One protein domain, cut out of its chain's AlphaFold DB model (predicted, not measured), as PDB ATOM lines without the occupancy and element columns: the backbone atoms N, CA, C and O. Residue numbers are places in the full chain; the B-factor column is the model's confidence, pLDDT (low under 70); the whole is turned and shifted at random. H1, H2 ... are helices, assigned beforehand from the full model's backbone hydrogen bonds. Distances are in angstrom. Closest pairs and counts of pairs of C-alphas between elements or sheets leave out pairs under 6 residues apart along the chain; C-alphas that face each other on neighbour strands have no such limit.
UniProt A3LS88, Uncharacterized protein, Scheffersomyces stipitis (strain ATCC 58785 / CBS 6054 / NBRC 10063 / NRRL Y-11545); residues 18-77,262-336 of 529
ATOM      1  N   TYR A  18       8.107 -19.050 140.997       60.22
ATOM      2  CA  TYR A  18       8.148 -19.971 142.139       60.22
ATOM      3  C   TYR A  18       9.490 -20.050 142.857       60.22
ATOM      4  O   TYR A  18       9.551 -20.561 143.968       60.22
ATOM      5  N   ARG A  19      10.553 -19.480 142.283       59.94
ATOM      6  CA  ARG A  19      11.901 -19.444 142.875       59.94
ATOM      7  C   ARG A  19      11.982 -18.793 144.261       59.94
ATOM      8  O   ARG A  19      12.989 -18.963 144.944       59.94
ATOM      9  N   GLY A  20      10.986 -17.987 144.631       54.03
ATOM     10  CA  GLY A  20      10.912 -17.297 145.920       54.03
ATOM     11  C   GLY A  20       9.921 -17.904 146.913       54.03
ATOM     12  O   GLY A  20       9.865 -17.427 148.044       54.03
ATOM     13  N   ASP A  21       9.145 -18.914 146.512       63.69
ATOM     14  CA  ASP A  21       8.049 -19.432 147.325       63.69
ATOM     15  C   ASP A  21       8.485 -20.652 148.143       63.69
ATOM     16  O   ASP A  21       8.580 -21.785 147.660       63.69
ATOM     17  N   LEU A  22       8.810 -20.394 149.410       60.47
ATOM     18  CA  LEU A  22       9.306 -21.409 150.332       60.47
ATOM     19  C   LEU A  22       8.269 -22.515 150.573       60.47
ATOM     20  O   LEU A  22       8.661 -23.670 150.734       60.47
ATOM     21  N   ALA A  23       6.973 -22.193 150.565       58.69
ATOM     22  CA  ALA A  23       5.911 -23.162 150.816       58.69
ATOM     23  C   ALA A  23       5.783 -24.160 149.656       58.69
ATOM     24  O   ALA A  23       5.765 -25.370 149.890       58.69
ATOM     25  N   ILE A  24       5.844 -23.691 148.404       62.00
ATOM     26  CA  ILE A  24       5.900 -24.562 147.214       62.00
ATOM     27  C   ILE A  24       7.134 -25.448 147.243       62.00
ATOM     28  O   ILE A  24       7.055 -26.639 146.932       62.00
ATOM     29  N   HIS A  25       8.287 -24.898 147.611       65.69
ATOM     30  CA  HIS A  25       9.521 -25.669 147.703       65.69
ATOM     31  C   HIS A  25       9.459 -26.736 148.806       65.69
ATOM     32  O   HIS A  25       9.851 -27.879 148.568       65.69
ATOM     33  N   LEU A  26       8.902 -26.415 149.976       66.94
ATOM     34  CA  LEU A  26       8.696 -27.376 151.059       66.94
ATOM     35  C   LEU A  26       7.682 -28.452 150.663       66.94
ATOM     36  O   LEU A  26       7.972 -29.642 150.786       66.94
ATOM     37  N   TYR A  27       6.549 -28.069 150.083       67.19
ATOM     38  CA  TYR A  27       5.527 -29.012 149.647       67.19
ATOM     39  C   TYR A  27       6.012 -29.923 148.511       67.19
ATOM     40  O   TYR A  27       5.891 -31.146 148.587       67.19
ATOM     41  N   SER A  28       6.648 -29.357 147.482       66.00
ATOM     42  CA  SER A  28       7.272 -30.142 146.410       66.00
ATOM     43  C   SER A  28       8.352 -31.073 146.951       66.00
ATOM     44  O   SER A  28       8.461 -32.200 146.477       66.00
ATOM     45  N   SER A  29       9.090 -30.675 147.992       65.50
ATOM     46  CA  SER A  29      10.057 -31.561 148.637       65.50
ATOM     47  C   SER A  29       9.422 -32.712 149.420       65.50
ATOM     48  O   SER A  29       9.922 -33.832 149.336       65.50
ATOM     49  N   ILE A  30       8.278 -32.496 150.077       66.62
ATOM     50  CA  ILE A  30       7.477 -33.563 150.700       66.62
ATOM     51  C   ILE A  30       6.937 -34.526 149.633       66.62
ATOM     52  O   ILE A  30       7.035 -35.743 149.789       66.62
ATOM     53  N   LEU A  31       6.423 -34.006 148.517       63.50
ATOM     54  CA  LEU A  31       5.932 -34.828 147.409       63.50
ATOM     55  C   LEU A  31       7.043 -35.644 146.745       63.50
ATOM     56  O   LEU A  31       6.884 -36.840 146.505       63.50
ATOM     57  N   LEU A  32       8.190 -35.021 146.484       65.25
ATOM     58  CA  LEU A  32       9.359 -35.694 145.927       65.25
ATOM     59  C   LEU A  32       9.904 -36.754 146.888       65.25
ATOM     60  O   LEU A  32      10.391 -37.778 146.420       65.25
ATOM     61  N   ARG A  33       9.734 -36.585 148.207       65.50
ATOM     62  CA  ARG A  33      10.073 -37.598 149.220       65.50
ATOM     63  C   ARG A  33       9.197 -38.850 149.153       65.50
ATOM     64  O   ARG A  33       9.640 -39.934 149.528       65.50
ATOM     65  N   ARG A  34       7.964 -38.735 148.650       57.91
ATOM     66  CA  ARG A  34       7.088 -39.896 148.403       57.91
ATOM     67  C   ARG A  34       7.538 -40.711 147.190       57.91
ATOM     68  O   ARG A  34       7.364 -41.924 147.186       57.91
ATOM     69  N   ILE A  35       8.130 -40.053 146.193       60.62
ATOM     70  CA  ILE A  35       8.669 -40.686 144.980       60.62
ATOM     71  C   ILE A  35      10.073 -41.250 145.237       60.62
ATOM     72  O   ILE A  35      10.377 -42.380 144.865       60.62
ATOM     73  N   ASN A  36      10.922 -40.472 145.903       60.56
ATOM     74  CA  ASN A  36      12.264 -40.845 146.312       60.56
ATOM     75  C   ASN A  36      12.422 -40.565 147.818       60.56
ATOM     76  O   ASN A  36      12.603 -39.409 148.195       60.56
ATOM     77  N   PRO A  37      12.419 -41.594 148.688       70.31
ATOM     78  CA  PRO A  37      12.547 -41.429 150.141       70.31
ATOM     79  C   PRO A  37      13.797 -40.659 150.589       70.31
ATOM     80  O   PRO A  37      13.828 -40.132 151.703       70.31
ATOM     81  N   CYS A  38      14.819 -40.602 149.731       60.47
ATOM     82  CA  CYS A  38      16.073 -39.895 149.953       60.47
ATOM     83  C   CYS A  38      16.020 -38.412 149.536       60.47
ATOM     84  O   CYS A  38      17.052 -37.749 149.572       60.47
ATOM     85  N   PHE A  39      14.856 -37.883 149.134       60.81
ATOM     86  CA  PHE A  39      14.650 -36.468 148.814       60.81
ATOM     87  C   PHE A  39      14.073 -35.675 150.012       60.81
ATOM     88  O   PHE A  39      13.193 -36.188 150.701       60.81
ATOM     89  N   PRO A  40      14.483 -34.412 150.246       57.81
ATOM     90  CA  PRO A  40      15.675 -33.792 149.676       57.81
ATOM     91  C   PRO A  40      16.920 -34.533 150.188       57.81
ATOM     92  O   PRO A  40      16.918 -35.035 151.312       57.81
ATOM     93  N   LYS A  41      17.963 -34.644 149.351       58.06
ATOM     94  CA  LYS A  41      19.218 -35.313 149.732       58.06
ATOM     95  C   LYS A  41      19.705 -34.757 151.080       58.06
ATOM     96  O   LYS A  41      19.505 -33.580 151.368       58.06
ATOM     97  N   THR A  42      20.366 -35.560 151.910       50.72
ATOM     98  CA  THR A  42      20.815 -35.168 153.267       50.72
ATOM     99  C   THR A  42      21.687 -33.904 153.300       50.72
ATOM    100  O   THR A  42      21.798 -33.251 154.334       50.72
ATOM    101  N   ASN A  43      22.287 -33.523 152.172       53.69
ATOM    102  CA  ASN A  43      23.031 -32.278 151.982       53.69
ATOM    103  C   ASN A  43      22.171 -31.064 151.573       53.69
ATOM    104  O   ASN A  43      22.610 -29.933 151.754       53.69
ATOM    105  N   TRP A  44      20.965 -31.271 151.044       53.03
ATOM    106  CA  TRP A  44      19.974 -30.226 150.754       53.03
ATOM    107  C   TRP A  44      19.179 -29.838 152.009       53.03
ATOM    108  O   TRP A  44      18.601 -28.757 152.068       53.03
ATOM    109  N   SER A  45      19.186 -30.699 153.029       45.50
ATOM    110  CA  SER A  45      18.512 -30.509 154.312       45.50
ATOM    111  C   SER A  45      19.431 -30.013 155.436       45.50
ATOM    112  O   SER A  45      19.141 -30.291 156.597       45.50
ATOM    113  N   TYR A  46      20.489 -29.233 155.165       46.88
ATOM    114  CA  TYR A  46      21.124 -28.393 156.211       46.88
ATOM    115  C   TYR A  46      20.218 -27.203 156.588       46.88
ATOM    116  O   TYR A  46      20.639 -26.054 156.709       46.88
ATOM    117  N   TRP A  47      18.935 -27.516 156.747       42.06
ATOM    118  CA  TRP A  47      17.917 -26.701 157.350       42.06
ATOM    119  C   TRP A  47      17.719 -27.220 158.783       42.06
ATOM    120  O   TRP A  47      17.510 -28.420 158.967       42.06
ATOM    121  N   PRO A  48      17.794 -26.357 159.803       48.25
ATOM    122  CA  PRO A  48      17.933 -24.914 159.687       48.25
ATOM    123  C   PRO A  48      19.357 -24.497 159.290       48.25
ATOM    124  O   PRO A  48      20.346 -24.966 159.855       48.25
ATOM    125  N   ILE A  49      19.439 -23.556 158.345       52.28
ATOM    126  CA  ILE A  49      20.646 -22.758 158.116       52.28
ATOM    127  C   ILE A  49      21.021 -22.128 159.474       52.28
ATOM    128  O   ILE A  49      20.119 -21.673 160.188       52.28
ATOM    129  N   PRO A  50      22.307 -22.088 159.879       56.97
ATOM    130  CA  PRO A  50      22.694 -21.423 161.118       56.97
ATOM    131  C   PRO A  50      22.138 -19.998 161.137       56.97
ATOM    132  O   PRO A  50      22.228 -19.280 160.146       56.97
ATOM    133  N   PHE A  51      21.552 -19.591 162.266       46.47
ATOM    134  CA  PHE A  51      20.731 -18.377 162.392       46.47
ATOM    135  C   PHE A  51      21.403 -17.101 161.846       46.47
ATOM    136  O   PHE A  51      20.737 -16.196 161.358       46.47
ATOM    137  N   SER A  52      22.738 -17.047 161.867       54.53
ATOM    138  CA  SER A  52      23.564 -15.968 161.310       54.53
ATOM    139  C   SER A  52      23.535 -15.839 159.780       54.53
ATOM    140  O   SER A  52      23.972 -14.824 159.250       54.53
ATOM    141  N   GLN A  53      23.101 -16.878 159.070       50.53
ATOM    142  CA  GLN A  53      23.095 -16.982 157.609       50.53
ATOM    143  C   GLN A  53      21.677 -16.998 157.025       50.53
ATOM    144  O   GLN A  53      21.527 -16.931 155.807       50.53
ATOM    145  N   VAL A  54      20.640 -17.060 157.865       51.66
ATOM    146  CA  VAL A  54      19.254 -16.882 157.426       51.66
ATOM    147  C   VAL A  54      19.057 -15.389 157.142       51.66
ATOM    148  O   VAL A  54      19.151 -14.589 158.078       51.66
ATOM    149  N   PRO A  55      18.806 -14.959 155.890       49.19
ATOM    150  CA  PRO A  55      18.419 -13.582 155.634       49.19
ATOM    151  C   PRO A  55      17.098 -13.339 156.360       49.19
ATOM    152  O   PRO A  55      16.065 -13.849 155.944       49.19
ATOM    153  N   VAL A  56      17.139 -12.606 157.477       45.47
ATOM    154  CA  VAL A  56      15.935 -12.255 158.238       45.47
ATOM    155  C   VAL A  56      15.003 -11.519 157.276       45.47
ATOM    156  O   VAL A  56      15.375 -10.432 156.808       45.47
ATOM    157  N   PRO A  57      13.837 -12.084 156.922       43.78
ATOM    158  CA  PRO A  57      12.942 -11.424 155.994       43.78
ATOM    159  C   PRO A  57      12.491 -10.113 156.643       43.78
ATOM    160  O   PRO A  57      11.822 -10.099 157.672       43.78
ATOM    161  N   LYS A  58      12.890  -8.979 156.054       43.78
ATOM    162  CA  LYS A  58      12.472  -7.628 156.479       43.78
ATOM    163  C   LYS A  58      11.015  -7.324 156.105       43.78
ATOM    164  O   LYS A  58      10.603  -6.167 156.103       43.78
ATOM    165  N   THR A  59      10.250  -8.336 155.715       41.91
ATOM    166  CA  THR A  59       8.880  -8.184 155.253       41.91
ATOM    167  C   THR A  59       7.958  -8.097 156.460       41.91
ATOM    168  O   THR A  59       7.775  -9.063 157.187       41.91
ATOM    169  N   THR A  60       7.333  -6.937 156.637       40.03
ATOM    170  CA  THR A  60       6.220  -6.688 157.570       40.03
ATOM    171  C   THR A  60       4.920  -7.399 157.172       40.03
ATOM    172  O   THR A  60       3.872  -7.119 157.749       40.03
ATOM    173  N   PHE A  61       4.957  -8.285 156.173       40.19
ATOM    174  CA  PHE A  61       3.802  -9.074 155.776       40.19
ATOM    175  C   PHE A  61       3.576 -10.167 156.815       40.19
ATOM    176  O   PHE A  61       4.408 -11.052 157.007       40.19
ATOM    177  N   ILE A  62       2.446 -10.059 157.506       41.00
ATOM    178  CA  ILE A  62       1.885 -11.124 158.325       41.00
ATOM    179  C   ILE A  62       1.644 -12.296 157.369       41.00
ATOM    180  O   ILE A  62       0.768 -12.219 156.513       41.00
ATOM    181  N   TYR A  63       2.466 -13.339 157.467       39.72
ATOM    182  CA  TYR A  63       2.236 -14.598 156.766       39.72
ATOM    183  C   TYR A  63       0.938 -15.186 157.341       39.72
ATOM    184  O   TYR A  63       0.902 -15.618 158.495       39.72
ATOM    185  N   ALA A  64      -0.167 -15.073 156.604       42.47
ATOM    186  CA  ALA A  64      -1.474 -15.557 157.034       42.47
ATOM    187  C   ALA A  64      -1.564 -17.060 156.748       42.47
ATOM    188  O   ALA A  64      -2.123 -17.494 155.749       42.47
ATOM    189  N   ASP A  65      -0.969 -17.851 157.632       45.19
ATOM    190  CA  ASP A  65      -0.698 -19.277 157.427       45.19
ATOM    191  C   ASP A  65      -1.932 -20.199 157.555       45.19
ATOM    192  O   ASP A  65      -1.785 -21.397 157.734       45.19
ATOM    193  N   ASN A  66      -3.170 -19.681 157.552       45.94
ATOM    194  CA  ASN A  66      -4.354 -20.488 157.898       45.94
ATOM    195  C   ASN A  66      -5.677 -19.961 157.309       45.94
ATOM    196  O   ASN A  66      -6.634 -19.692 158.036       45.94
ATOM    197  N   CYS A  67      -5.774 -19.829 155.985       49.09
ATOM    198  CA  CYS A  67      -7.034 -19.422 155.342       49.09
ATOM    199  C   CYS A  67      -8.047 -20.585 155.182       49.09
ATOM    200  O   CYS A  67      -9.247 -20.352 155.019       49.09
ATOM    201  N   ILE A  68      -7.593 -21.845 155.231       53.75
ATOM    202  CA  ILE A  68      -8.440 -23.047 155.345       53.75
ATOM    203  C   ILE A  68      -7.989 -23.801 156.592       53.75
ATOM    204  O   ILE A  68      -6.868 -24.294 156.642       53.75
ATOM    205  N   GLY A  69      -8.852 -23.878 157.607       55.75
ATOM    206  CA  GLY A  69      -8.551 -24.636 158.818       55.75
ATOM    207  C   GLY A  69      -8.359 -26.126 158.519       55.75
ATOM    208  O   GLY A  69      -9.079 -26.690 157.691       55.75
ATOM    209  N   ASN A  70      -7.431 -26.766 159.241       52.88
ATOM    210  CA  ASN A  70      -7.170 -28.215 159.192       52.88
ATOM    211  C   ASN A  70      -8.442 -29.077 159.332       52.88
ATOM    212  O   ASN A  70      -8.464 -30.219 158.883       52.88
ATOM    213  N   ASP A  71      -9.510 -28.524 159.907       58.75
ATOM    214  CA  ASP A  71     -10.775 -29.208 160.180       58.75
ATOM    215  C   ASP A  71     -11.589 -29.543 158.911       58.75
ATOM    216  O   ASP A  71     -12.539 -30.321 158.975       58.75
ATOM    217  N   TYR A  72     -11.239 -28.980 157.745       52.78
ATOM    218  CA  TYR A  72     -11.957 -29.241 156.487       52.78
ATOM    219  C   TYR A  72     -11.603 -30.579 155.822       52.78
ATOM    220  O   TYR A  72     -12.334 -31.043 154.945       52.78
ATOM    221  N   PHE A  73     -10.499 -31.211 156.220       54.59
ATOM    222  CA  PHE A  73     -10.029 -32.458 155.626       54.59
ATOM    223  C   PHE A  73     -10.186 -33.603 156.628       54.59
ATOM    224  O   PHE A  73      -9.399 -33.745 157.556       54.59
ATOM    225  N   GLY A  74     -11.201 -34.452 156.426       56.69
ATOM    226  CA  GLY A  74     -11.484 -35.597 157.309       56.69
ATOM    227  C   GLY A  74     -10.416 -36.701 157.302       56.69
ATOM    228  O   GLY A  74     -10.425 -37.567 158.173       56.69
ATOM    229  N   LYS A  75      -9.493 -36.676 156.335       55.44
ATOM    230  CA  LYS A  75      -8.301 -37.528 156.275       55.44
ATOM    231  C   LYS A  75      -7.122 -36.725 155.735       55.44
ATOM    232  O   LYS A  75      -7.248 -36.045 154.716       55.44
ATOM    233  N   ASP A  76      -5.998 -36.828 156.429       56.97
ATOM    234  CA  ASP A  76      -4.702 -36.338 155.969       56.97
ATOM    235  C   ASP A  76      -4.176 -37.252 154.851       56.97
ATOM    236  O   ASP A  76      -4.378 -38.466 154.907       56.97
ATOM    237  N   ILE A  77      -3.494 -36.701 153.844       53.66
ATOM    238  CA  ILE A  77      -2.868 -37.521 152.789       53.66
ATOM    239  C   ILE A  77      -1.753 -38.393 153.392       53.66
ATOM    240  O   ILE A  77      -1.429 -39.466 152.885       53.66
ATOM    241  N   SER A 262      -0.595 -31.839 154.469       76.75
ATOM    242  CA  SER A 262       0.061 -31.617 153.180       76.75
ATOM    243  C   SER A 262      -0.952 -31.279 152.062       76.75
ATOM    244  O   SER A 262      -0.649 -30.523 151.137       76.75
ATOM    245  N   LYS A 263      -2.209 -31.736 152.167       78.88
ATOM    246  CA  LYS A 263      -3.296 -31.343 151.254       78.88
ATOM    247  C   LYS A 263      -3.712 -29.895 151.424       78.88
ATOM    248  O   LYS A 263      -3.960 -29.228 150.420       78.88
ATOM    249  N   SER A 264      -3.855 -29.434 152.667       83.38
ATOM    250  CA  SER A 264      -4.241 -28.046 152.923       83.38
ATOM    251  C   SER A 264      -3.173 -27.112 152.397       83.38
ATOM    252  O   SER A 264      -3.516 -26.145 151.729       83.38
ATOM    253  N   ASP A 265      -1.904 -27.463 152.595       82.00
ATOM    254  CA  ASP A 265      -0.772 -26.665 152.137       82.00
ATOM    255  C   ASP A 265      -0.792 -26.543 150.607       82.00
ATOM    256  O   ASP A 265      -0.774 -25.436 150.081       82.00
ATOM    257  N   LEU A 266      -0.986 -27.652 149.878       84.19
ATOM    258  CA  LEU A 266      -1.146 -27.616 148.418       84.19
ATOM    259  C   LEU A 266      -2.342 -26.779 147.961       84.19
ATOM    260  O   LEU A 266      -2.246 -26.021 146.998       84.19
ATOM    261  N   VAL A 267      -3.501 -26.954 148.595       88.44
ATOM    262  CA  VAL A 267      -4.725 -26.244 148.202       88.44
ATOM    263  C   VAL A 267      -4.577 -24.745 148.446       88.44
ATOM    264  O   VAL A 267      -4.959 -23.960 147.573       88.44
ATOM    265  N   ASN A 268      -4.008 -24.363 149.591       85.81
ATOM    266  CA  ASN A 268      -3.704 -22.978 149.939       85.81
ATOM    267  C   ASN A 268      -2.751 -22.385 148.899       85.81
ATOM    268  O   ASN A 268      -3.019 -21.321 148.356       85.81
ATOM    269  N   GLU A 269      -1.723 -23.131 148.517       86.69
ATOM    270  CA  GLU A 269      -0.703 -22.672 147.586       86.69
ATOM    271  C   GLU A 269      -1.210 -22.514 146.144       86.69
ATOM    272  O   GLU A 269      -0.962 -21.518 145.456       86.69
ATOM    273  N   ILE A 270      -2.023 -23.467 145.679       88.19
ATOM    274  CA  ILE A 270      -2.715 -23.349 144.392       88.19
ATOM    275  C   ILE A 270      -3.653 -22.142 144.412       88.19
ATOM    276  O   ILE A 270      -3.730 -21.406 143.426       88.19
ATOM    277  N   ALA A 271      -4.370 -21.921 145.514       88.25
ATOM    278  CA  ALA A 271      -5.253 -20.774 145.654       88.25
ATOM    279  C   ALA A 271      -4.478 -19.447 145.639       88.25
ATOM    280  O   ALA A 271      -4.849 -18.567 144.864       88.25
ATOM    281  N   SER A 272      -3.372 -19.336 146.377       86.06
ATOM    282  CA  SER A 272      -2.481 -18.168 146.375       86.06
ATOM    283  C   SER A 272      -1.890 -17.903 144.990       86.06
ATOM    284  O   SER A 272      -1.848 -16.761 144.525       86.06
ATOM    285  N   THR A 273      -1.527 -18.954 144.254       87.94
ATOM    286  CA  THR A 273      -1.092 -18.842 142.856       87.94
ATOM    287  C   THR A 273      -2.204 -18.292 141.956       87.94
ATOM    288  O   THR A 273      -1.965 -17.389 141.147       87.94
ATOM    289  N   ILE A 274      -3.421 -18.841 142.055       89.06
ATOM    290  CA  ILE A 274      -4.576 -18.398 141.257       89.06
ATOM    291  C   ILE A 274      -4.886 -16.932 141.562       89.06
ATOM    292  O   ILE A 274      -5.071 -16.137 140.641       89.06
ATOM    293  N   GLU A 275      -4.886 -16.562 142.836       87.50
ATOM    294  CA  GLU A 275      -5.096 -15.200 143.313       87.50
ATOM    295  C   GLU A 275      -4.029 -14.243 142.771       87.50
ATOM    296  O   GLU A 275      -4.365 -13.255 142.115       87.50
ATOM    297  N   SER A 276      -2.746 -14.581 142.914       87.56
ATOM    298  CA  SER A 276      -1.627 -13.812 142.359       87.56
ATOM    299  C   SER A 276      -1.776 -13.594 140.850       87.56
ATOM    300  O   SER A 276      -1.588 -12.485 140.341       87.56
ATOM    301  N   ARG A 277      -2.201 -14.621 140.102       89.94
ATOM    302  CA  ARG A 277      -2.461 -14.518 138.656       89.94
ATOM    303  C   ARG A 277      -3.655 -13.621 138.339       89.94
ATOM    304  O   ARG A 277      -3.572 -12.834 137.391       89.94
ATOM    305  N   ILE A 278      -4.733 -13.703 139.117       89.12
ATOM    306  CA  ILE A 278      -5.893 -12.814 138.989       89.12
ATOM    307  C   ILE A 278      -5.466 -11.364 139.248       89.12
ATOM    308  O   ILE A 278      -5.735 -10.506 138.407       89.12
ATOM    309  N   HIS A 279      -4.718 -11.088 140.320       88.00
ATOM    310  CA  HIS A 279      -4.208  -9.746 140.619       88.00
ATOM    311  C   HIS A 279      -3.276  -9.221 139.527       88.00
ATOM    312  O   HIS A 279      -3.491  -8.109 139.040       88.00
ATOM    313  N   LYS A 280      -2.298 -10.018 139.070       90.94
ATOM    314  CA  LYS A 280      -1.408  -9.651 137.951       90.94
ATOM    315  C   LYS A 280      -2.220  -9.304 136.697       90.94
ATOM    316  O   LYS A 280      -1.918  -8.324 136.015       90.94
ATOM    317  N   ARG A 281      -3.278 -10.068 136.393       93.19
ATOM    318  CA  ARG A 281      -4.128  -9.827 135.218       93.19
ATOM    319  C   ARG A 281      -4.984  -8.572 135.363       93.19
ATOM    320  O   ARG A 281      -5.060  -7.800 134.410       93.19
ATOM    321  N   ILE A 282      -5.585  -8.347 136.529       90.00
ATOM    322  CA  ILE A 282      -6.359  -7.133 136.818       90.00
ATOM    323  C   ILE A 282      -5.452  -5.902 136.744       90.00
ATOM    324  O   ILE A 282      -5.814  -4.912 136.114       90.00
ATOM    325  N   PHE A 283      -4.248  -5.977 137.310       90.06
ATOM    326  CA  PHE A 283      -3.256  -4.909 137.238       90.06
ATOM    327  C   PHE A 283      -2.854  -4.592 135.792       90.06
ATOM    328  O   PHE A 283      -2.876  -3.429 135.391       90.06
ATOM    329  N   ALA A 284      -2.584  -5.613 134.973       91.94
ATOM    330  CA  ALA A 284      -2.292  -5.430 133.552       91.94
ATOM    331  C   ALA A 284      -3.464  -4.786 132.785       91.94
ATOM    332  O   ALA A 284      -3.245  -3.911 131.949       91.94
ATOM    333  N   MET A 285      -4.711  -5.166 133.088       93.44
ATOM    334  CA  MET A 285      -5.901  -4.570 132.463       93.44
ATOM    335  C   MET A 285      -6.149  -3.118 132.895       93.44
ATOM    336  O   MET A 285      -6.645  -2.319 132.098       93.44
ATOM    337  N   LYS A 286      -5.794  -2.754 134.134       91.19
ATOM    338  CA  LYS A 286      -5.799  -1.355 134.588       91.19
ATOM    339  C   LYS A 286      -4.769  -0.528 133.823       91.19
ATOM    340  O   LYS A 286      -5.089   0.553 133.345       91.19
ATOM    341  N   GLN A 287      -3.554  -1.053 133.649       91.50
ATOM    342  CA  GLN A 287      -2.506  -0.373 132.879       91.50
ATOM    343  C   GLN A 287      -2.875  -0.192 131.403       91.50
ATOM    344  O   GLN A 287      -2.527   0.826 130.811       91.50
ATOM    345  N   SER A 288      -3.602  -1.144 130.809       94.94
ATOM    346  CA  SER A 288      -4.053  -1.053 129.417       94.94
ATOM    347  C   SER A 288      -5.294  -0.172 129.216       94.94
ATOM    348  O   SER A 288      -5.778  -0.067 128.091       94.94
ATOM    349  N   GLY A 289      -5.853   0.418 130.280       93.75
ATOM    350  CA  GLY A 289      -7.069   1.235 130.220       93.75
ATOM    351  C   GLY A 289      -8.354   0.444 129.946       93.75
ATOM    352  O   GLY A 289      -9.361   1.028 129.560       93.75
ATOM    353  N   HIS A 290      -8.338  -0.884 130.112       93.31
ATOM    354  CA  HIS A 290      -9.537  -1.725 129.974       93.31
ATOM    355  C   HIS A 290     -10.365  -1.803 131.259       93.31
ATOM    356  O   HIS A 290     -11.538  -2.168 131.212       93.31
ATOM    357  N   LEU A 291      -9.761  -1.476 132.399       91.31
ATOM    358  CA  LEU A 291     -10.406  -1.419 133.703       91.31
ATOM    359  C   LEU A 291     -10.187  -0.039 134.312       91.31
ATOM    360  O   LEU A 291      -9.075   0.489 134.286       91.31
ATOM    361  N   GLU A 292     -11.253   0.518 134.878       91.50
ATOM    362  CA  GLU A 292     -11.211   1.806 135.558       91.50
ATOM    363  C   GLU A 292     -10.202   1.775 136.729       91.50
ATOM    364  O   GLU A 292     -10.257   0.857 137.560       91.50
ATOM    365  N   PRO A 293      -9.292   2.764 136.846       83.19
ATOM    366  CA  PRO A 293      -8.234   2.769 137.861       83.19
ATOM    367  C   PRO A 293      -8.748   2.705 139.306       83.19
ATOM    368  O   PRO A 293      -8.054   2.179 140.176       83.19
ATOM    369  N   TYR A 294      -9.961   3.212 139.551       81.81
ATOM    370  CA  TYR A 294     -10.569   3.309 140.881       81.81
ATOM    371  C   TYR A 294     -11.183   1.997 141.396       81.81
ATOM    372  O   TYR A 294     -11.604   1.937 142.548       81.81
ATOM    373  N   LEU A 295     -11.274   0.946 140.573       81.19
ATOM    374  CA  LEU A 295     -11.818  -0.340 141.011       81.19
ATOM    375  C   LEU A 295     -10.779  -1.095 141.844       81.19
ATOM    376  O   LEU A 295      -9.853  -1.691 141.298       81.19
ATOM    377  N   GLU A 296     -10.909  -1.078 143.165       79.00
ATOM    378  CA  GLU A 296     -10.049  -1.854 144.061       79.00
ATOM    379  C   GLU A 296     -10.360  -3.353 143.960       79.00
ATOM    380  O   GLU A 296     -11.516  -3.779 143.913       79.00
ATOM    381  N   THR A 297      -9.310  -4.172 143.898       77.12
ATOM    382  CA  THR A 297      -9.444  -5.609 144.134       77.12
ATOM    383  C   THR A 297      -9.641  -5.797 145.624       77.12
ATOM    384  O   THR A 297      -8.775  -5.378 146.383       77.12
ATOM    385  N   LYS A 298     -10.759  -6.397 146.043       80.75
ATOM    386  CA  LYS A 298     -10.886  -6.856 147.429       80.75
ATOM    387  C   LYS A 298      -9.774  -7.860 147.718       80.75
ATOM    388  O   LYS A 298      -9.534  -8.713 146.869       80.75
ATOM    389  N   ASP A 299      -9.172  -7.770 148.898       73.50
ATOM    390  CA  ASP A 299      -8.118  -8.691 149.345       73.50
ATOM    391  C   ASP A 299      -8.655 -10.112 149.627       73.50
ATOM    392  O   ASP A 299      -7.886 -11.054 149.749       73.50
ATOM    393  N   ASP A 300      -9.983 -10.298 149.638       78.56
ATOM    394  CA  ASP A 300     -10.637 -11.585 149.915       78.56
ATOM    395  C   ASP A 300     -10.950 -12.396 148.639       78.56
ATOM    396  O   ASP A 300     -11.985 -13.069 148.548       78.56
ATOM    397  N   ILE A 301     -10.103 -12.339 147.600       78.69
ATOM    398  CA  ILE A 301     -10.316 -13.165 146.389       78.69
ATOM    399  C   ILE A 301     -10.289 -14.649 146.763       78.69
ATOM    400  O   ILE A 301     -11.049 -15.446 146.199       78.69
ATOM    401  N   TYR A 302      -9.495 -14.999 147.772       72.44
ATOM    402  CA  TYR A 302      -9.442 -16.322 148.373       72.44
ATOM    403  C   TYR A 302     -10.790 -16.850 148.894       72.44
ATOM    404  O   TYR A 302     -11.078 -18.045 148.788       72.44
ATOM    405  N   GLU A 303     -11.661 -15.993 149.439       82.62
ATOM    406  CA  GLU A 303     -12.973 -16.422 149.944       82.62
ATOM    407  C   GLU A 303     -13.950 -16.783 148.822       82.62
ATOM    408  O   GLU A 303     -14.989 -17.409 149.062       82.62
ATOM    409  N   ASN A 304     -13.610 -16.450 147.576       87.62
ATOM    410  CA  ASN A 304     -14.432 -16.784 146.434       87.62
ATOM    411  C   ASN A 304     -14.565 -18.307 146.291       87.62
ATOM    412  O   ASN A 304     -13.608 -19.025 145.992       87.62
ATOM    413  N   VAL A 305     -15.803 -18.788 146.417       89.12
ATOM    414  CA  VAL A 305     -16.169 -20.207 146.290       89.12
ATOM    415  C   VAL A 305     -15.597 -20.837 145.016       89.12
ATOM    416  O   VAL A 305     -15.191 -21.996 145.034       89.12
ATOM    417  N   ARG A 306     -15.512 -20.085 143.911       86.81
ATOM    418  CA  ARG A 306     -14.972 -20.592 142.641       86.81
ATOM    419  C   ARG A 306     -13.462 -20.797 142.679       86.81
ATOM    420  O   ARG A 306     -12.995 -21.766 142.088       86.81
ATOM    421  N   VAL A 307     -12.719 -19.916 143.352       87.19
ATOM    422  CA  VAL A 307     -11.264 -20.054 143.515       87.19
ATOM    423  C   VAL A 307     -10.983 -21.278 144.372       87.19
ATOM    424  O   VAL A 307     -10.289 -22.174 143.909       87.19
ATOM    425  N   LYS A 308     -11.659 -21.413 145.522       87.94
ATOM    426  CA  LYS A 308     -11.564 -22.614 146.370       87.94
ATOM    427  C   LYS A 308     -11.879 -23.897 145.597       87.94
ATOM    428  O   LYS A 308     -11.075 -24.824 145.592       87.94
ATOM    429  N   GLN A 309     -13.010 -23.952 144.887       90.38
ATOM    430  CA  GLN A 309     -13.387 -25.121 144.076       90.38
ATOM    431  C   GLN A 309     -12.363 -25.450 142.983       90.38
ATOM    432  O   GLN A 309     -12.135 -26.622 142.685       90.38
ATOM    433  N   MET A 310     -11.767 -24.433 142.358       89.25
ATOM    434  CA  MET A 310     -10.729 -24.624 141.353       89.25
ATOM    435  C   MET A 310      -9.448 -25.175 141.984       89.25
ATOM    436  O   MET A 310      -8.894 -26.135 141.450       89.25
ATOM    437  N   SER A 311      -9.034 -24.635 143.132       90.75
ATOM    438  CA  SER A 311      -7.868 -25.105 143.879       90.75
ATOM    439  C   SER A 311      -8.016 -26.555 144.319       90.75
ATOM    440  O   SER A 311      -7.105 -27.341 144.088       90.75
ATOM    441  N   PHE A 312      -9.187 -26.951 144.831       89.31
ATOM    442  CA  PHE A 312      -9.471 -28.354 145.153       89.31
ATOM    443  C   PHE A 312      -9.357 -29.267 143.928       89.31
ATOM    444  O   PHE A 312      -8.655 -30.271 143.971       89.31
ATOM    445  N   LYS A 313      -9.976 -28.894 142.798       92.25
ATOM    446  CA  LYS A 313      -9.910 -29.694 141.563       92.25
ATOM    447  C   LYS A 313      -8.490 -29.823 141.009       92.25
ATOM    448  O   LYS A 313      -8.161 -30.848 140.420       92.25
ATOM    449  N   LEU A 314      -7.673 -28.779 141.130       87.38
ATOM    450  CA  LEU A 314      -6.265 -28.809 140.732       87.38
ATOM    451  C   LEU A 314      -5.443 -29.682 141.680       87.38
ATOM    452  O   LEU A 314      -4.675 -30.511 141.198       87.38
ATOM    453  N   ALA A 315      -5.651 -29.551 142.991       87.88
ATOM    454  CA  ALA A 315      -4.985 -30.373 143.993       87.88
ATOM    455  C   ALA A 315      -5.295 -31.861 143.790       87.88
ATOM    456  O   ALA A 315      -4.373 -32.665 143.721       87.88
ATOM    457  N   ASP A 316      -6.566 -32.221 143.584       86.75
ATOM    458  CA  ASP A 316      -6.968 -33.610 143.336       86.75
ATOM    459  C   ASP A 316      -6.375 -34.158 142.026       86.75
ATOM    460  O   ASP A 316      -5.990 -35.322 141.956       86.75
ATOM    461  N   LYS A 317      -6.244 -33.329 140.980       89.75
ATOM    462  CA  LYS A 317      -5.562 -33.734 139.737       89.75
ATOM    463  C   LYS A 317      -4.069 -33.964 139.943       89.75
ATOM    464  O   LYS A 317      -3.529 -34.918 139.390       89.75
ATOM    465  N   ILE A 318      -3.404 -33.093 140.699       85.12
ATOM    466  CA  ILE A 318      -1.984 -33.249 141.037       85.12
ATOM    467  C   ILE A 318      -1.792 -34.534 141.840       85.12
ATOM    468  O   ILE A 318      -0.928 -35.335 141.497       85.12
ATOM    469  N   ASP A 319      -2.648 -34.779 142.827       82.12
ATOM    470  CA  ASP A 319      -2.618 -35.990 143.641       82.12
ATOM    471  C   ASP A 319      -2.823 -37.257 142.792       82.12
ATOM    472  O   ASP A 319      -2.047 -38.205 142.886       82.12
ATOM    473  N   GLN A 320      -3.777 -37.252 141.855       84.38
ATOM    474  CA  GLN A 320      -3.958 -38.353 140.897       84.38
ATOM    475  C   GLN A 320      -2.723 -38.590 140.023       84.38
ATOM    476  O   GLN A 320      -2.324 -39.736 139.822       84.38
ATOM    477  N   VAL A 321      -2.099 -37.529 139.502       82.44
ATOM    478  CA  VAL A 321      -0.875 -37.652 138.696       82.44
ATOM    479  C   VAL A 321       0.258 -38.240 139.531       82.44
ATOM    480  O   VAL A 321       0.944 -39.148 139.067       82.44
ATOM    481  N   LEU A 322       0.430 -37.784 140.768       77.69
ATOM    482  CA  LEU A 322       1.464 -38.287 141.670       77.69
ATOM    483  C   LEU A 322       1.217 -39.743 142.063       77.69
ATOM    484  O   LEU A 322       2.158 -40.534 142.065       77.69
ATOM    485  N   ASN A 323      -0.033 -40.124 142.310       77.25
ATOM    486  CA  ASN A 323      -0.410 -41.509 142.578       77.25
ATOM    487  C   ASN A 323      -0.172 -42.409 141.358       77.25
ATOM    488  O   ASN A 323       0.318 -43.526 141.513       77.25
ATOM    489  N   ASN A 324      -0.426 -41.918 140.143       79.38
ATOM    490  CA  ASN A 324      -0.121 -42.642 138.906       79.38
ATOM    491  C   ASN A 324       1.390 -42.792 138.674       79.38
ATOM    492  O   ASN A 324       1.852 -43.849 138.254       79.38
ATOM    493  N   VAL A 325       2.177 -41.756 138.970       72.81
ATOM    494  CA  VAL A 325       3.645 -41.818 138.885       72.81
ATOM    495  C   VAL A 325       4.201 -42.774 139.940       72.81
ATOM    496  O   VAL A 325       5.045 -43.611 139.632       72.81
ATOM    497  N   SER A 326       3.696 -42.698 141.170       71.81
ATOM    498  CA  SER A 326       4.090 -43.582 142.267       71.81
ATOM    499  C   SER A 326       3.757 -45.042 141.962       71.81
ATOM    500  O   SER A 326       4.617 -45.913 142.101       71.81
ATOM    501  N   SER A 327       2.547 -45.328 141.474       72.31
ATOM    502  CA  SER A 327       2.156 -46.688 141.091       72.31
ATOM    503  C   SER A 327       2.994 -47.205 139.925       72.31
ATOM    504  O   SER A 327       3.473 -48.336 139.991       72.31
ATOM    505  N   TYR A 328       3.277 -46.376 138.916       72.56
ATOM    506  CA  TYR A 328       4.172 -46.726 137.811       72.56
ATOM    507  C   TYR A 328       5.572 -47.111 138.310       72.56
ATOM    508  O   TYR A 328       6.072 -48.187 137.978       72.56
ATOM    509  N   ILE A 329       6.176 -46.290 139.173       67.44
ATOM    510  CA  ILE A 329       7.505 -46.545 139.748       67.44
ATOM    511  C   ILE A 329       7.492 -47.804 140.623       67.44
ATOM    512  O   ILE A 329       8.389 -48.641 140.526       67.44
ATOM    513  N   THR A 330       6.460 -47.986 141.446       64.25
ATOM    514  CA  THR A 330       6.339 -49.153 142.332       64.25
ATOM    515  C   THR A 330       6.164 -50.443 141.527       64.25
ATOM    516  O   THR A 330       6.798 -51.454 141.816       64.25
ATOM    517  N   HIS A 331       5.361 -50.416 140.462       64.69
ATOM    518  CA  HIS A 331       5.192 -51.563 139.572       64.69
ATOM    519  C   HIS A 331       6.445 -51.868 138.747       64.69
ATOM    520  O   HIS A 331       6.709 -53.036 138.464       64.69
ATOM    521  N   GLN A 332       7.230 -50.857 138.379       59.81
ATOM    522  CA  GLN A 332       8.478 -51.042 137.637       59.81
ATOM    523  C   GLN A 332       9.599 -51.598 138.530       59.81
ATOM    524  O   GLN A 332      10.335 -52.496 138.119       59.81
ATOM    525  N   THR A 333       9.680 -51.130 139.778       55.88
ATOM    526  CA  THR A 333      10.680 -51.574 140.765       55.88
ATOM    527  C   THR A 333      10.386 -52.955 141.349       55.88
ATOM    528  O   THR A 333      11.318 -53.671 141.688       55.88
ATOM    529  N   GLN A 334       9.120 -53.379 141.431       56.00
ATOM    530  CA  GLN A 334       8.777 -54.722 141.921       56.00
ATOM    531  C   GLN A 334       8.948 -55.835 140.878       56.00
ATOM    532  O   GLN A 334       9.029 -57.001 141.256       56.00
ATOM    533  N   LYS A 335       8.967 -55.508 139.580       61.56
ATOM    534  CA  LYS A 335       8.992 -56.518 138.509       61.56
ATOM    535  C   LYS A 335      10.388 -56.895 138.027       61.56
ATOM    536  O   LYS A 335      10.544 -57.982 137.486       61.56
ATOM    537  N   SER A 336      11.380 -56.021 138.187       62.97
ATOM    538  CA  SER A 336      12.746 -56.321 137.754       62.97
ATOM    539  C   SER A 336      13.599 -56.758 138.947       62.97
ATOM    540  O   SER A 336      13.577 -56.091 139.983       62.97
TER     541      SER A 336
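This is residues 18 to 77 and 262 to 336 of the 529 residues of an uncharacterized protein of Scheffersomyces stipitis (strain ATCC 58785 / CBS 6054 / NBRC 10063 / NRRL Y-11545) (UniProt A3LS88). Two long helices, H2 and H3, cross near their first residues as a lopsided X, and their later parts run out toward opposite ends of the longest axis. The shorter H1 bridges them, its early part packing on the beginning of H2 and its last residues on the later part of H3, while residues 42 to 64 stick out as a wide bare loop. The printed part has 135 residues with three named helices, in the order H1, H2, H3, and no named strand; the class is all helix. The whole is loose, with a radius of gyration of the C-alphas of 18.9 A, and elongated, spanning 63 by 41 by 33 A.

H1, residues 22 to 35, touches H2, residues 262 to 287, with its residues 23 to 27 alone. The closest C-alphas of the two, those of Ile 24 and Glu 269, are 6.9 A apart. They run opposite ways at a steep tilt of 43 degrees. H1 also touches H3, residues 305 to 335, with residues 34 to 35 alone, against residues 325 to 329 of H3. Their closest C-alphas, those of Ile 35 and Ser 326, are 6.1 A apart. These two run the same way at a shallow tilt of 32 degrees, only just short of steep. H2 and H3 touch with 17 pairs of C-alphas within 8 A, through residues 263 to 275 of H2 and 307 to 315 of H3. Their closest C-alphas, those of Ala 271 and Ser 311, are 5.4 A apart, and they run opposite ways at a steep tilt of 50 degrees. In H1 and H2 every O i to N i+4 pair is within hydrogen-bond range; in H3, 26 of 27 are.

H1, 20.0 A from first to last C-alpha, begins with C-alpha 22 at (9.306, -21.409, 150.332). H2 begins with C-alpha 262 at (0.061, -31.617, 153.180) and is 37.3 A long. H3, the longest helix, measures 44.9 A and ends with C-alpha 335 at (8.992, -56.518, 138.509).

The two C-alphas farthest apart, those of Tyr 294 and Ser 336, are 64.1 A apart. Residues 78 to 261 are not printed; C-alphas 77 and 262 are 6.6 A apart across this cut, which lies in the link from H1 to H2. H2 and H3 are joined by a long link of 17 residues. Residues 331 to 336, of which 331 to 335 belong to H3, stand free. The mean pLDDT of the printed part is 70.2, and 67 residues are under 70: residues 18 to 36, 38 to 77 and 329 to 336.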